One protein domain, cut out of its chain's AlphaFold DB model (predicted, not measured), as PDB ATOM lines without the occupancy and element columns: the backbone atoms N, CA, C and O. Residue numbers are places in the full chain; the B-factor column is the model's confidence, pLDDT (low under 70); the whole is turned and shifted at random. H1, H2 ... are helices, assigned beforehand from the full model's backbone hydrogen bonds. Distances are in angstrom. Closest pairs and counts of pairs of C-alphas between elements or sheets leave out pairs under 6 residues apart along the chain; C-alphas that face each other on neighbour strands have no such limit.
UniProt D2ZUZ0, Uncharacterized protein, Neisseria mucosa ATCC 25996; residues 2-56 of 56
ATOM      1  N   ASN A   2     -18.695  28.099  44.448       72.31
ATOM      2  CA  ASN A   2     -18.038  28.051  43.118       72.31
ATOM      3  C   ASN A   2     -18.979  28.178  41.897       72.31
ATOM      4  O   ASN A   2     -18.621  28.797  40.897       72.31
ATOM      5  N   LYS A   3     -20.206  27.640  41.976       81.94
ATOM      6  CA  LYS A   3     -21.181  27.676  40.867       81.94
ATOM      7  C   LYS A   3     -21.738  29.083  40.604       81.94
ATOM      8  O   LYS A   3     -21.846  29.472  39.447       81.94
ATOM      9  N   CYS A   4     -21.995  29.861  41.660       85.19
ATOM     10  CA  CYS A   4     -22.463  31.246  41.543       85.19
ATOM     11  C   CYS A   4     -21.385  32.148  40.931       85.19
ATOM     12  O   CYS A   4     -21.686  32.965  40.067       85.19
ATOM     13  N   ARG A   5     -20.114  31.946  41.316       85.50
ATOM     14  CA  ARG A   5     -18.972  32.670  40.737       85.50
ATOM     15  C   ARG A   5     -18.810  32.362  39.247       85.50
ATOM     16  O   ARG A   5     -18.641  33.277  38.450       85.50
ATOM     17  N   LYS A   6     -18.955  31.086  38.862       87.69
ATOM     18  CA  LYS A   6     -18.981  30.675  37.450       87.69
ATOM     19  C   LYS A   6     -20.156  31.310  36.702       87.69
ATOM     20  O   LYS A   6     -19.963  31.816  35.607       87.69
ATOM     21  N   ALA A   7     -21.352  31.338  37.288       88.62
ATOM     22  CA  ALA A   7     -22.511  31.980  36.669       88.62
ATOM     23  C   ALA A   7     -22.311  33.496  36.475       88.62
ATOM     24  O   ALA A   7     -22.624  34.013  35.407       88.62
ATOM     25  N   ALA A   8     -21.739  34.191  37.461       86.38
ATOM     26  CA  ALA A   8     -21.384  35.605  37.345       86.38
ATOM     27  C   ALA A   8     -20.344  35.849  36.236       86.38
ATOM     28  O   ALA A   8     -20.529  36.736  35.408       86.38
ATOM     29  N   TYR A   9     -19.309  35.007  36.155       87.62
ATOM     30  CA  TYR A   9     -18.308  35.074  35.087       87.62
ATOM     31  C   TYR A   9     -18.933  34.907  33.694       87.62
ATOM     32  O   TYR A   9     -18.671  35.696  32.792       87.62
ATOM     33  N   LEU A  10     -19.815  33.920  33.525       88.31
ATOM     34  CA  LEU A  10     -20.522  33.687  32.263       88.31
ATOM     35  C   LEU A  10     -21.494  34.825  31.903       88.31
ATOM     36  O   LEU A  10     -21.685  35.110  30.721       88.31
ATOM     37  N   LEU A  11     -22.112  35.475  32.896       86.50
ATOM     38  CA  LEU A  11     -22.945  36.665  32.689       86.50
ATOM     39  C   LEU A  11     -22.121  37.845  32.163       86.50
ATOM     40  O   LEU A  11     -22.553  38.471  31.198       86.50
ATOM     41  N   SER A  12     -20.943  38.098  32.743       84.94
ATOM     42  CA  SER A  12     -20.017  39.137  32.266       84.94
ATOM     43  C   SER A  12     -19.486  38.806  30.871       84.94
ATOM     44  O   SER A  12     -19.597  39.612  29.962       84.94
ATOM     45  N   LYS A  13     -19.045  37.562  30.647       86.12
ATOM     46  CA  LYS A  13     -18.586  37.083  29.331       86.12
ATOM     47  C   LYS A  13     -19.640  37.292  28.237       86.12
ATOM     48  O   LYS A  13     -19.305  37.625  27.110       86.12
ATOM     49  N   LYS A  14     -20.926  37.121  28.565       83.56
ATOM     50  CA  LYS A  14     -22.035  37.384  27.636       83.56
ATOM     51  C   LYS A  14     -22.195  38.875  27.301       83.56
ATOM     52  O   LYS A  14     -22.720  39.182  26.235       83.56
ATOM     53  N   GLN A  15     -21.839  39.763  28.227       75.31
ATOM     54  CA  GLN A  15     -21.928  41.215  28.075       75.31
ATOM     55  C   GLN A  15     -20.783  41.785  27.236       75.31
ATOM     56  O   GLN A  15     -21.043  42.639  26.400       75.31
ATOM     57  N   ASP A  16     -19.571  41.247  27.365       77.12
ATOM     58  CA  ASP A  16     -18.406  41.558  26.516       77.12
ATOM     59  C   ASP A  16     -18.507  40.954  25.094       77.12
ATOM     60  O   ASP A  16     -17.515  40.524  24.510       77.12
ATOM     61  N   GLU A  17     -19.727  40.809  24.565       65.44
ATOM     62  CA  GLU A  17     -20.057  40.249  23.240       65.44
ATOM     63  C   GLU A  17     -19.478  38.849  22.937       65.44
ATOM     64  O   GLU A  17     -19.614  38.316  21.831       65.44
ATOM     65  N   THR A  18     -18.902  38.178  23.936       67.44
ATOM     66  CA  THR A  18     -18.316  36.855  23.760       67.44
ATOM     67  C   THR A  18     -19.435  35.820  23.738       67.44
ATOM     68  O   THR A  18     -20.197  35.640  24.697       67.44
ATOM     69  N   ARG A  19     -19.554  35.096  22.619       73.75
ATOM     70  CA  ARG A  19     -20.532  34.012  22.482       73.75
ATOM     71  C   ARG A  19     -20.274  32.952  23.555       73.75
ATOM     72  O   ARG A  19     -19.252  32.276  23.552       73.75
ATOM     73  N   LEU A  20     -21.237  32.793  24.460       80.56
ATOM     74  CA  LEU A  20     -21.296  31.645  25.362       80.56
ATOM     75  C   LEU A  20     -21.416  30.363  24.542       80.56
ATOM     76  O   LEU A  20     -22.278  30.272  23.660       80.56
ATOM     77  N   THR A  21     -20.623  29.351  24.882       83.00
ATOM     78  CA  THR A  21     -20.779  28.024  24.284       83.00
ATOM     79  C   THR A  21     -22.133  27.437  24.714       83.00
ATOM     80  O   THR A  21     -22.620  27.708  25.815       83.00
ATOM     81  N   VAL A  22     -22.756  26.611  23.867       84.56
ATOM     82  CA  VAL A  22     -24.044  25.933  24.140       84.56
ATOM     83  C   VAL A  22     -24.155  25.356  25.572       84.56
ATOM     84  O   VAL A  22     -25.128  25.690  26.254       84.56
ATOM     85  N   PRO A  23     -23.179  24.587  26.103       85.44
ATOM     86  CA  PRO A  23     -23.239  24.073  27.475       85.44
ATOM     87  C   PRO A  23     -23.195  25.168  28.550       85.44
ATOM     88  O   PRO A  23     -23.846  25.038  29.587       85.44
ATOM     89  N   GLU A  24     -22.472  26.269  28.318       87.25
ATOM     90  CA  GLU A  24     -22.407  27.391  29.261       87.25
ATOM     91  C   GLU A  24     -23.766  28.090  29.365       87.25
ATOM     92  O   GLU A  24     -24.203  28.432  30.464       87.25
ATOM     93  N   ARG A  25     -24.470  28.242  28.237       85.81
ATOM     94  CA  ARG A  25     -25.814  28.833  28.192       85.81
ATOM     95  C   ARG A  25     -26.841  27.970  28.931       85.81
ATOM     96  O   ARG A  25     -27.646  28.518  29.686       85.81
ATOM     97  N   VAL A  26     -26.797  26.648  28.748       88.56
ATOM     98  CA  VAL A  26     -27.693  25.702  29.441       88.56
ATOM     99  C   VAL A  26     -27.422  25.696  30.945       88.56
ATOM    100  O   VAL A  26     -28.362  25.816  31.731       88.56
ATOM    101  N   PHE A  27     -26.150  25.643  31.357       89.31
ATOM    102  CA  PHE A  27     -25.767  25.735  32.768       89.31
ATOM    103  C   PHE A  27     -26.226  27.051  33.405       89.31
ATOM    104  O   PHE A  27     -26.754  27.056  34.515       89.31
ATOM    105  N   LEU A  28     -26.047  28.176  32.705       87.94
ATOM    106  CA  LEU A  28     -26.494  29.477  33.194       87.94
ATOM    107  C   LEU A  28     -28.009  29.495  33.402       87.94
ATOM    108  O   LEU A  28     -28.482  29.942  34.443       87.94
ATOM    109  N   GLY A  29     -28.760  28.996  32.418       86.94
ATOM    110  CA  GLY A  29     -30.215  28.918  32.470       86.94
ATOM    111  C   GLY A  29     -30.702  28.084  33.650       86.94
ATOM    112  O   GLY A  29     -31.494  28.577  34.452       86.94
ATOM    113  N   SER A  30     -30.177  26.866  33.812       89.50
ATOM    114  CA  SER A  30     -30.557  25.989  34.924       89.50
ATOM    115  C   SER A  30     -30.162  26.576  36.282       89.50
ATOM    116  O   SER A  30     -30.956  26.552  37.221       89.50
ATOM    117  N   HIS A  31     -28.984  27.194  36.393       89.75
ATOM    118  CA  HIS A  31     -28.544  27.804  37.646       89.75
ATOM    119  C   HIS A  31     -29.394  29.018  38.047       89.75
ATOM    120  O   HIS A  31     -29.708  29.173  39.223       89.75
ATOM    121  N   LEU A  32     -29.816  29.852  37.092       86.94
ATOM    122  CA  LEU A  32     -30.691  31.010  37.337       86.94
ATOM    123  C   LEU A  32     -32.129  30.623  37.737       86.94
ATOM    124  O   LEU A  32     -32.868  31.451  38.282       86.94
ATOM    125  N   LEU A  33     -32.542  29.386  37.451       87.56
ATOM    126  CA  LEU A  33     -33.805  28.831  37.940       87.56
ATOM    127  C   LEU A  33     -33.703  28.411  39.409       87.56
ATOM    128  O   LEU A  33     -34.647  28.636  40.156       87.56
ATOM    129  N   ILE A  34     -32.555  27.869  39.815       89.06
ATOM    130  CA  ILE A  34     -32.332  27.317  41.160       89.06
ATOM    131  C   ILE A  34     -31.840  28.391  42.146       89.06
ATOM    132  O   ILE A  34     -32.144  28.334  43.333       89.06
ATOM    133  N   CYS A  35     -31.063  29.371  41.674       89.19
ATOM    134  CA  CYS A  35     -30.396  30.362  42.514       89.19
ATOM    135  C   CYS A  35     -31.031  31.758  42.360       89.19
ATOM    136  O   CYS A  35     -30.803  32.425  41.341       89.19
ATOM    137  N   PRO A  36     -31.774  32.251  43.371       86.75
ATOM    138  CA  PRO A  36     -32.398  33.573  43.316       86.75
ATOM    139  C   PRO A  36     -31.364  34.709  43.301       86.75
ATOM    140  O   PRO A  36     -31.531  35.666  42.550       86.75
ATOM    141  N   HIS A  37     -30.242  34.571  44.017       88.12
ATOM    142  CA  HIS A  37     -29.171  35.579  44.026       88.12
ATOM    143  C   HIS A  37     -28.582  35.826  42.635       88.12
ATOM    144  O   HIS A  37     -28.427  36.968  42.210       88.12
ATOM    145  N   CYS A  38     -28.283  34.762  41.882       87.94
ATOM    146  CA  CYS A  38     -27.764  34.915  40.521       87.94
ATOM    147  C   CYS A  38     -28.812  35.516  39.574       87.94
ATOM    148  O   CYS A  38     -28.451  36.220  38.628       87.94
ATOM    149  N   ARG A  39     -30.104  35.262  39.819       89.19
ATOM    150  CA  ARG A  39     -31.204  35.861  39.054       89.19
ATOM    151  C   ARG A  39     -31.295  37.365  39.293       89.19
ATOM    152  O   ARG A  39     -31.467  38.108  38.328       89.19
ATOM    153  N   GLU A  40     -31.167  37.804  40.538       90.19
ATOM    154  CA  GLU A  40     -31.166  39.225  40.890       90.19
ATOM    155  C   GLU A  40     -29.941  39.944  40.328       90.19
ATOM    156  O   GLU A  40     -30.078  40.946  39.627       90.19
ATOM    157  N   TYR A  41     -28.762  39.342  40.487       87.75
ATOM    158  CA  TYR A  41     -27.523  39.852  39.906       87.75
ATOM    159  C   TYR A  41     -27.618  40.021  38.381       87.75
ATOM    160  O   TYR A  41     -27.235  41.057  37.838       87.75
ATOM    161  N   LYS A  42     -28.219  39.051  37.673       88.19
ATOM    162  CA  LYS A  42     -28.497  39.171  36.232       88.19
ATOM    163  C   LYS A  42     -29.394  40.373  35.915       88.19
ATOM    164  O   LYS A  42     -29.157  41.034  34.908       88.19
ATOM    165  N   LYS A  43     -30.432  40.639  36.718       89.31
ATOM    166  CA  LYS A  43     -31.314  41.799  36.505       89.31
ATOM    167  C   LYS A  43     -30.548  43.108  36.680       89.31
ATOM    168  O   LYS A  43     -30.682  43.981  35.832       89.31
ATOM    169  N   GLN A  44     -29.728  43.228  37.724       90.12
ATOM    170  CA  GLN A  44     -28.896  44.418  37.940       90.12
ATOM    171  C   GLN A  44     -27.937  44.648  36.768       90.12
ATOM    172  O   GLN A  44     -27.856  45.756  36.245       90.12
ATOM    173  N   LEU A  45     -27.277  43.587  36.304       86.44
ATOM    174  CA  LEU A  45     -26.401  43.644  35.137       86.44
ATOM    175  C   LEU A  45     -27.143  44.070  33.865       86.44
ATOM    176  O   LEU A  45     -26.624  44.896  33.123       86.44
ATOM    177  N   ASP A  46     -28.345  43.547  33.612       86.88
ATOM    178  CA  ASP A  46     -29.178  43.933  32.462       86.88
ATOM    179  C   ASP A  46     -29.585  45.412  32.515       86.88
ATOM    180  O   ASP A  46     -29.557  46.091  31.491       86.88
ATOM    181  N   LEU A  47     -29.901  45.929  33.709       89.62
ATOM    182  CA  LEU A  47     -30.201  47.347  33.919       89.62
ATOM    183  C   LEU A  47     -28.992  48.233  33.608       89.62
ATOM    184  O   LEU A  47     -29.136  49.199  32.862       89.62
ATOM    185  N   ILE A  48     -27.810  47.881  34.124       87.88
ATOM    186  CA  ILE A  48     -26.562  48.608  33.846       87.88
ATOM    187  C   ILE A  48     -26.283  48.603  32.342       87.88
ATOM    188  O   ILE A  48     -26.044  49.651  31.751       87.88
ATOM    189  N   HIS A  49     -26.390  47.442  31.698       83.69
ATOM    190  CA  HIS A  49     -26.108  47.305  30.273       83.69
ATOM    191  C   HIS A  49     -27.095  48.093  29.402       83.69
ATOM    192  O   HIS A  49     -26.701  48.740  28.435       83.69
ATOM    193  N   LYS A  50     -28.387  48.083  29.758       86.25
ATOM    194  CA  LYS A  50     -29.408  48.907  29.099       86.25
ATOM    195  C   LYS A  50     -29.153  50.396  29.288       86.25
ATOM    196  O   LYS A  50     -29.348  51.151  28.342       86.25
ATOM    197  N   ALA A  51     -28.732  50.814  30.481       86.62
ATOM    198  CA  ALA A  51     -28.381  52.202  30.751       86.62
ATOM    199  C   ALA A  51     -27.155  52.634  29.930       86.62
ATOM    200  O   ALA A  51     -27.216  53.663  29.264       86.62
ATOM    201  N   MET A  52     -26.102  51.809  29.883       84.94
ATOM    202  CA  MET A  52     -24.913  52.056  29.057       84.94
ATOM    203  C   MET A  52     -25.261  52.144  27.569       84.94
ATOM    204  O   MET A  52     -24.862  53.095  26.908       84.94
ATOM    205  N   LYS A  53     -26.077  51.215  27.057       82.62
ATOM    206  CA  LYS A  53     -26.538  51.226  25.659       82.62
ATOM    207  C   LYS A  53     -27.443  52.418  25.321       82.62
ATOM    208  O   LYS A  53     -27.627  52.718  24.155       82.62
ATOM    209  N   LYS A  54     -28.074  53.052  26.313       82.00
ATOM    210  CA  LYS A  54     -28.908  54.248  26.109       82.00
ATOM    211  C   LYS A  54     -28.087  55.545  26.153       82.00
ATOM    212  O   LYS A  54     -28.571  56.569  25.687       82.00
ATOM    213  N   MET A  55     -26.904  55.513  26.766       72.38
ATOM    214  CA  MET A  55     -26.004  56.666  26.888       72.38
ATOM    215  C   MET A  55     -25.062  56.843  25.687       72.38
ATOM    216  O   MET A  55     -24.583  57.954  25.486       72.38
ATOM    217  N   PHE A  56     -24.805  55.780  24.922       54.81
ATOM    218  CA  PHE A  56     -24.099  55.799  23.634       54.81
ATOM    219  C   PHE A  56     -25.090  55.636  22.482       54.81
ATOM    220  O   PHE A  56     -24.841  56.236  21.415       54.81
TER     221      PHE A  56
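What this domain is: This is residues 2 to 56 of the 56 residues of an uncharacterized protein of Neisseria mucosa ATCC 25996 (UniProt D2ZUZ0). H2 and H3 make a V with its corner at the tight link between them, and H1 packs on both, crossing H2 and running the same way as H3. The far end of H3, with Phe 56 after it, sticks out as residues 50 to 56. The 55 printed residues hold three named helices, in the order H1, H2, H3, and no named strand; the class is all helix. The whole is compact, with a radius of gyration of the C-alphas of 11.5 A and spans of 33 by 23 by 16 A.

How they stand to each other: H1, residues 2 to 15, touches H2, residues 22 to 34, with its residues 7 to 10 alone; the closest C-alphas, those of Ala 7 and Leu 28, are 5.8 A apart. These two run opposite ways at a steep tilt of 59 degrees. H1 also touches H3, residues 36 to 55, where the closest C-alphas, those of Cys 4 and Cys 38, are 6.5 A apart. H1 and H3 run the same way at a shallow tilt of 18 degrees. H2 and H3 touch only at the corner by their link, through residues 31 to 33 and 38 to 39; the closest C-alphas, those of Leu 32 and Arg 39, are 5.2 A apart. They run opposite ways at a steep tilt of 63 degrees. In H1, H2 and H3 every O i to N i+4 pair is within hydrogen-bond range.

Where its parts are: H1 begins at C-alpha 2, (-18.038, 28.051, 43.118), and measures 20.4 A from first to last C-alpha. H2, from Val 22 to Ile 34, measures 19.0 A. H3 begins at C-alpha 36, (-32.398, 33.573, 43.316), and ends 29.1 A away at C-alpha 55, (-26.004, 56.666, 26.888).

The domain as a whole: The two C-alphas farthest apart, those of Asn 2 and Phe 56, are 34.4 A apart. The printed part has no cut. The link from H1 to H2 is short, with 6 residues, and that from H2 to H3 is tight, with 1. The mean pLDDT of the printed part is 84.3; residues 17 to 18 and 56 are under 70.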